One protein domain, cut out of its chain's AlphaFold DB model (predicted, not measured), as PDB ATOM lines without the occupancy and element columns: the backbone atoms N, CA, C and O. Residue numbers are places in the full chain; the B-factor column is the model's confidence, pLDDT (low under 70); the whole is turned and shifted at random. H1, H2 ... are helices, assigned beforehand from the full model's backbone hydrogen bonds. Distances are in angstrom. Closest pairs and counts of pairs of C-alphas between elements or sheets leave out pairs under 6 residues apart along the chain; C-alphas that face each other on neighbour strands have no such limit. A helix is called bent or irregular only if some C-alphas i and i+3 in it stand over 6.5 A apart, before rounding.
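What this domain is: This is residues 240 to 288 of the 398 residues of the protein "Three-Cys-motif partner protein TcmP" of Desulfurococcaceae archaeon (UniProt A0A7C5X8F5). Three helices joined by tight links follow one another round a C: H3 makes one long side, the short H2 makes the turn at one end, and H1 stands at the tip beyond H2, set crosswise to H3 and not along the curve of the C. After H3 the chain folds back, and the last stretch, residues 277 to 288, comes round towards H1 across the open side of the C. The printed part has 49 residues with three named helices, H1, H2 and H3 in that order along the chain, and no named strand; the class is all helix. The whole is compact, with a radius of gyration of the C-alphas of 10.2 A, and the C-alphas span 28 by 19 by 17 A along their three main axes.

Where its parts are: The longest helix by residues is H1, residues 240 to 251, which measures 15.7 A from its first to its last C-alpha. It begins with C-alpha 240 at (14.263, 79.733, -4.095) and ends with C-alpha 251 at (21.354, 93.200, -0.313). H2, residues 256 to 262, follows after four residues and is 10.0 A long. H3, residues 266 to 276, follows after three more; it is 15.6 A long and ends with C-alpha 276 at (0.231, 98.901, -7.447). Residues 277 to 288 hold no named element.

How they stand to each other: H1 and H2 only just touch, with 3 pairs of C-alphas within 8 A. The closest C-alphas of the two are those of Val 241 and Leu 258, 7.1 A apart, and H1 touches H2 with residues 241 to 245 alone. Their lines stand at a steep tilt of 46 degrees, and they run opposite ways. H2 and H3 are close but not clearly touching, with 2 pairs of C-alphas within 8 A; the closest are those of Val 259 and Trp 266, 7.1 A apart. These two run the same way at a steep tilt of 68 degrees, only just short of about perpendicular. H1 and H3 are near each other, with 6 pairs of C-alphas within 10 A and no pair within 8 A. In H1, H2 and H3 every pair of O i and N i+4 is within hydrogen-bond range, and no helix is bent.

The domain as a whole: The two C-alphas farthest apart are those of Glu 260 and Gly 278, at 28.5 A, while the first and last printed C-alphas, those of Gly 240 and Asp 288, are 14.1 A apart. The printed part has no cut, and the links from H1 to H2 and from H2 to H3 are both tight. The C-alphas of residues 277 to 288 lie 7 to 16 A from the mean of the C-alphas. The mean pLDDT of the printed part is 97.2, and no printed residue is under 70.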
ATOM      1  N   GLY A 240      12.873  79.454  -3.725       95.44
ATOM      2  CA  GLY A 240      14.263  79.733  -4.095       95.44
ATOM      3  C   GLY A 240      14.390  80.969  -4.986       95.44
ATOM      4  O   GLY A 240      15.297  81.779  -4.803       95.44
ATOM      5  N   VAL A 241      13.437  81.152  -5.901       97.25
ATOM      6  CA  VAL A 241      13.343  82.337  -6.757       97.25
ATOM      7  C   VAL A 241      13.072  83.607  -5.936       97.25
ATOM      8  O   VAL A 241      13.739  84.619  -6.144       97.25
ATOM      9  N   ALA A 242      12.148  83.561  -4.973       97.31
ATOM     10  CA  ALA A 242      11.814  84.695  -4.112       97.31
ATOM     11  C   ALA A 242      12.959  85.072  -3.159       97.31
ATOM     12  O   ALA A 242      13.250  86.256  -3.001       97.31
ATOM     13  N   VAL A 243      13.660  84.084  -2.583       96.62
ATOM     14  CA  VAL A 243      14.866  84.323  -1.772       96.62
ATOM     15  C   VAL A 243      15.929  85.041  -2.601       96.62
ATOM     16  O   VAL A 243      16.452  86.066  -2.168       96.62
ATOM     17  N   GLN A 244      16.217  84.556  -3.815       97.81
ATOM     18  CA  GLN A 244      17.203  85.214  -4.672       97.81
ATOM     19  C   GLN A 244      16.766  86.638  -5.042       97.81
ATOM     20  O   GLN A 244      17.598  87.541  -5.070       97.81
ATOM     21  N   ALA A 245      15.476  86.864  -5.298       98.19
ATOM     22  CA  ALA A 245      14.964  88.196  -5.599       98.19
ATOM     23  C   ALA A 245      15.131  89.162  -4.417       98.19
ATOM     24  O   ALA A 245      15.572  90.288  -4.628       98.19
ATOM     25  N   ILE A 246      14.867  88.724  -3.182       97.38
ATOM     26  CA  ILE A 246      15.130  89.523  -1.973       97.38
ATOM     27  C   ILE A 246      16.607  89.874  -1.851       97.38
ATOM     28  O   ILE A 246      16.938  91.034  -1.635       97.38
ATOM     29  N   ASN A 247      17.488  88.896  -2.042       97.75
ATOM     30  CA  ASN A 247      18.932  89.098  -1.987       97.75
ATOM     31  C   ASN A 247      19.389  90.157  -3.007       97.75
ATOM     32  O   ASN A 247      20.189  91.035  -2.691       97.75
ATOM     33  N   VAL A 248      18.843  90.133  -4.222       98.00
ATOM     34  CA  VAL A 248      19.132  91.159  -5.235       98.00
ATOM     35  C   VAL A 248      18.580  92.529  -4.830       98.00
ATOM     36  O   VAL A 248      19.270  93.537  -4.965       98.00
ATOM     37  N   ILE A 249      17.334  92.587  -4.356       97.38
ATOM     38  CA  ILE A 249      16.638  93.851  -4.083       97.38
ATOM     39  C   ILE A 249      17.181  94.534  -2.819       97.38
ATOM     40  O   ILE A 249      17.433  95.736  -2.848       97.38
ATOM     41  N   HIS A 250      17.351  93.793  -1.723       95.38
ATOM     42  CA  HIS A 250      17.689  94.343  -0.405       95.38
ATOM     43  C   HIS A 250      19.188  94.344  -0.114       95.38
ATOM     44  O   HIS A 250      19.667  95.234   0.585       95.38
ATOM     45  N   GLU A 251      19.930  93.367  -0.634       95.62
ATOM     46  CA  GLU A 251      21.354  93.200  -0.313       95.62
ATOM     47  C   GLU A 251      22.276  93.541  -1.496       95.62
ATOM     48  O   GLU A 251      23.492  93.601  -1.330       95.62
ATOM     49  N   GLY A 252      21.717  93.805  -2.684       94.31
ATOM     50  CA  GLY A 252      22.487  94.195  -3.867       94.31
ATOM     51  C   GLY A 252      23.287  93.054  -4.501       94.31
ATOM     52  O   GLY A 252      24.294  93.315  -5.161       94.31
ATOM     53  N   HIS A 253      22.869  91.798  -4.304       97.62
ATOM     54  CA  HIS A 253      23.489  90.641  -4.963       97.62
ATOM     55  C   HIS A 253      23.249  90.623  -6.482       97.62
ATOM     56  O   HIS A 253      22.369  91.304  -7.007       97.62
ATOM     57  N   ASP A 254      24.027  89.795  -7.186       97.19
ATOM     58  CA  ASP A 254      23.911  89.575  -8.633       97.19
ATOM     59  C   ASP A 254      22.575  88.916  -9.029       97.19
ATOM     60  O   ASP A 254      22.096  87.976  -8.382       97.19
ATOM     61  N   ASP A 255      21.981  89.384 -10.131       97.81
ATOM     62  CA  ASP A 255      20.661  88.956 -10.604       97.81
ATOM     63  C   ASP A 255      20.706  88.005 -11.806       97.81
ATOM     64  O   ASP A 255      19.657  87.572 -12.297       97.81
ATOM     65  N   LYS A 256      21.902  87.607 -12.255       98.31
ATOM     66  CA  LYS A 256      22.097  86.788 -13.458       98.31
ATOM     67  C   LYS A 256      21.244  85.522 -13.471       98.31
ATOM     68  O   LYS A 256      20.651  85.193 -14.499       98.31
ATOM     69  N   ALA A 257      21.151  84.812 -12.345       97.75
ATOM     70  CA  ALA A 257      20.345  83.594 -12.251       97.75
ATOM     71  C   ALA A 257      18.845  83.872 -12.473       97.75
ATOM     72  O   ALA A 257      18.182  83.123 -13.191       97.75
ATOM     73  N   LEU A 258      18.321  84.976 -11.926       98.38
ATOM     74  CA  LEU A 258      16.932  85.397 -12.129       98.38
ATOM     75  C   LEU A 258      16.693  85.836 -13.573       98.38
ATOM     76  O   LEU A 258      15.702  85.428 -14.176       98.38
ATOM     77  N   VAL A 259      17.622  86.592 -14.161       98.44
ATOM     78  CA  VAL A 259      17.553  86.997 -15.571       98.44
ATOM     79  C   VAL A 259      17.545  85.776 -16.494       98.44
ATOM     80  O   VAL A 259      16.734  85.707 -17.418       98.44
ATOM     81  N   GLU A 260      18.394  84.778 -16.239       98.44
ATOM     82  CA  GLU A 260      18.419  83.544 -17.028       98.44
ATOM     83  C   GLU A 260      17.143  82.703 -16.854       98.44
ATOM     84  O   GLU A 260      16.678  82.107 -17.830       98.44
ATOM     85  N   HIS A 261      16.567  82.650 -15.650       98.38
ATOM     86  CA  HIS A 261      15.426  81.792 -15.303       98.38
ATOM     87  C   HIS A 261      14.052  82.401 -15.645       98.38
ATOM     88  O   HIS A 261      13.170  81.727 -16.194       98.38
ATOM     89  N   LEU A 262      13.872  83.687 -15.343       98.12
ATOM     90  CA  LEU A 262      12.618  84.431 -15.487       98.12
ATOM     91  C   LEU A 262      12.602  85.335 -16.728       98.12
ATOM     92  O   LEU A 262      11.535  85.558 -17.308       98.12
ATOM     93  N   GLY A 263      13.774  85.800 -17.166       97.81
ATOM     94  CA  GLY A 263      13.955  86.806 -18.214       97.81
ATOM     95  C   GLY A 263      14.352  88.176 -17.644       97.81
ATOM     96  O   GLY A 263      14.105  88.441 -16.470       97.81
ATOM     97  N   PRO A 264      14.934  89.073 -18.463       97.00
ATOM     98  CA  PRO A 264      15.500  90.346 -17.995       97.00
ATOM     99  C   PRO A 264      14.476  91.321 -17.393       97.00
ATOM    100  O   PRO A 264      14.836  92.127 -16.551       97.00
ATOM    101  N   GLY A 265      13.197  91.230 -17.772       95.69
ATOM    102  CA  GLY A 265      12.140  92.126 -17.279       95.69
ATOM    103  C   GLY A 265      11.547  91.757 -15.914       95.69
ATOM    104  O   GLY A 265      10.532  92.329 -15.528       95.69
ATOM    105  N   TRP A 266      12.112  90.777 -15.195       97.50
ATOM    106  CA  TRP A 266      11.536  90.319 -13.924       97.50
ATOM    107  C   TRP A 266      11.504  91.439 -12.872       97.50
ATOM    108  O   TRP A 266      10.507  91.584 -12.169       97.50
ATOM    109  N   ARG A 267      12.565  92.254 -12.791       97.31
ATOM    110  CA  ARG A 267      12.696  93.311 -11.781       97.31
ATOM    111  C   ARG A 267      11.715  94.451 -12.029       97.31
ATOM    112  O   ARG A 267      11.036  94.865 -11.094       97.31
ATOM    113  N   ASP A 268      11.598  94.891 -13.280       97.56
ATOM    114  CA  ASP A 268      10.657  95.943 -13.686       97.56
ATOM    115  C   ASP A 268       9.219  95.570 -13.319       97.56
ATOM    116  O   ASP A 268       8.471  96.391 -12.789       97.56
ATOM    117  N   LEU A 269       8.851  94.302 -13.524       96.38
ATOM    118  CA  LEU A 269       7.541  93.793 -13.142       96.38
ATOM    119  C   LEU A 269       7.331  93.810 -11.625       96.38
ATOM    120  O   LEU A 269       6.274  94.242 -11.169       96.38
ATOM    121  N   VAL A 270       8.319  93.381 -10.833       97.12
ATOM    122  CA  VAL A 270       8.211  93.437  -9.365       97.12
ATOM    123  C   VAL A 270       8.068  94.883  -8.891       97.12
ATOM    124  O   VAL A 270       7.226  95.165  -8.041       97.12
ATOM    125  N   SER A 271       8.823  95.818  -9.473       97.81
ATOM    126  CA  SER A 271       8.689  97.249  -9.183       97.81
ATOM    127  C   SER A 271       7.310  97.801  -9.558       97.81
ATOM    128  O   SER A 271       6.741  98.602  -8.811       97.81
ATOM    129  N   GLU A 272       6.742  97.375 -10.687       98.00
ATOM    130  CA  GLU A 272       5.403  97.792 -11.099       98.00
ATOM    131  C   GLU A 272       4.322  97.283 -10.135       98.00
ATOM    132  O   GLU A 272       3.457  98.061  -9.723       98.00
ATOM    133  N   GLU A 273       4.384  96.009  -9.741       97.94
ATOM    134  CA  GLU A 273       3.454  95.416  -8.775       97.94
ATOM    135  C   GLU A 273       3.612  96.029  -7.376       97.94
ATOM    136  O   GLU A 273       2.611  96.332  -6.728       97.94
ATOM    137  N   ALA A 274       4.839  96.337  -6.938       97.56
ATOM    138  CA  ALA A 274       5.077  97.067  -5.690       97.56
ATOM    139  C   ALA A 274       4.335  98.409  -5.671       97.56
ATOM    140  O   ALA A 274       3.605  98.719  -4.727       97.56
ATOM    141  N   ARG A 275       4.440  99.170  -6.768       98.06
ATOM    142  CA  ARG A 275       3.745 100.450  -6.924       98.06
ATOM    143  C   ARG A 275       2.223 100.283  -6.905       98.06
ATOM    144  O   ARG A 275       1.545 101.113  -6.304       98.06
ATOM    145  N   LYS A 276       1.675  99.222  -7.515       97.88
ATOM    146  CA  LYS A 276       0.231  98.901  -7.447       97.88
ATOM    147  C   LYS A 276      -0.226  98.608  -6.017       97.88
ATOM    148  O   LYS A 276      -1.350  98.946  -5.661       97.88
ATOM    149  N   LEU A 277       0.653  98.037  -5.195       96.81
ATOM    150  CA  LEU A 277       0.422  97.797  -3.769       96.81
ATOM    151  C   LEU A 277       0.661  99.039  -2.890       96.81
ATOM    152  O   LEU A 277       0.504  98.952  -1.673       96.81
ATOM    153  N   GLY A 278       1.053 100.182  -3.467       97.75
ATOM    154  CA  GLY A 278       1.406 101.388  -2.711       97.75
ATOM    155  C   GLY A 278       2.686 101.237  -1.880       97.75
ATOM    156  O   GLY A 278       2.861 101.952  -0.897       97.75
ATOM    157  N   LYS A 279       3.560 100.297  -2.252       98.06
ATOM    158  CA  LYS A 279       4.835 100.004  -1.586       98.06
ATOM    159  C   LYS A 279       6.006 100.441  -2.464       98.06
ATOM    160  O   LYS A 279       5.893 100.476  -3.693       98.06
ATOM    161  N   ARG A 280       7.153 100.740  -1.849       97.50
ATOM    162  CA  ARG A 280       8.425 100.781  -2.585       97.50
ATOM    163  C   ARG A 280       8.928  99.357  -2.794       97.50
ATOM    164  O   ARG A 280       8.487  98.433  -2.110       97.50
ATOM    165  N   LEU A 281       9.846  99.183  -3.740       96.88
ATOM    166  CA  LEU A 281      10.410  97.871  -4.052       96.88
ATOM    167  C   LEU A 281      11.092  97.252  -2.818       96.88
ATOM    168  O   LEU A 281      10.939  96.062  -2.569       96.88
ATOM    169  N   GLU A 282      11.773  98.081  -2.030       96.88
ATOM    170  CA  GLU A 282      12.519  97.708  -0.822       96.88
ATOM    171  C   GLU A 282      11.615  97.451   0.396       96.88
ATOM    172  O   GLU A 282      12.074  96.949   1.418       96.88
ATOM    173  N   ASP A 283      10.330  97.815   0.308       97.56
ATOM    174  CA  ASP A 283       9.346  97.580   1.372       97.56
ATOM    175  C   ASP A 283       8.563  96.269   1.152       97.56
ATOM    176  O   ASP A 283       7.678  95.926   1.946       97.56
ATOM    177  N   LEU A 284       8.833  95.549   0.057       97.50
ATOM    178  CA  LEU A 284       8.188  94.272  -0.220       97.50
ATOM    179  C   LEU A 284       8.673  93.193   0.750       97.50
ATOM    180  O   LEU A 284       9.867  92.998   0.971       97.50
ATOM    181  N   LYS A 285       7.722  92.437   1.295       96.25
ATOM    182  CA  LYS A 285       8.015  91.255   2.104       96.25
ATOM    183  C   LYS A 285       8.244  90.042   1.208       96.25
ATOM    184  O   LYS A 285       7.901  90.048   0.024       96.25
ATOM    185  N   PHE A 286       8.774  88.976   1.801       94.94
ATOM    186  CA  PHE A 286       8.983  87.709   1.108       94.94
ATOM    187  C   PHE A 286       7.705  87.202   0.435       94.94
ATOM    188  O   PHE A 286       7.735  86.844  -0.737       94.94
ATOM    189  N   GLU A 287       6.571  87.254   1.136       95.00
ATOM    190  CA  GLU A 287       5.287  86.769   0.629       95.00
ATOM    191  C   GLU A 287       4.768  87.611  -0.547       95.00
ATOM    192  O   GLU A 287       4.150  87.067  -1.462       95.00
ATOM    193  N   ASP A 288       5.048  88.923  -0.553       96.31
ATOM    194  CA  ASP A 288       4.695  89.797  -1.675       96.31
ATOM    195  C   ASP A 288       5.487  89.383  -2.929       96.31
ATOM    196  O   ASP A 288       4.913  89.174  -3.998       96.31
TER     197      ASP A 288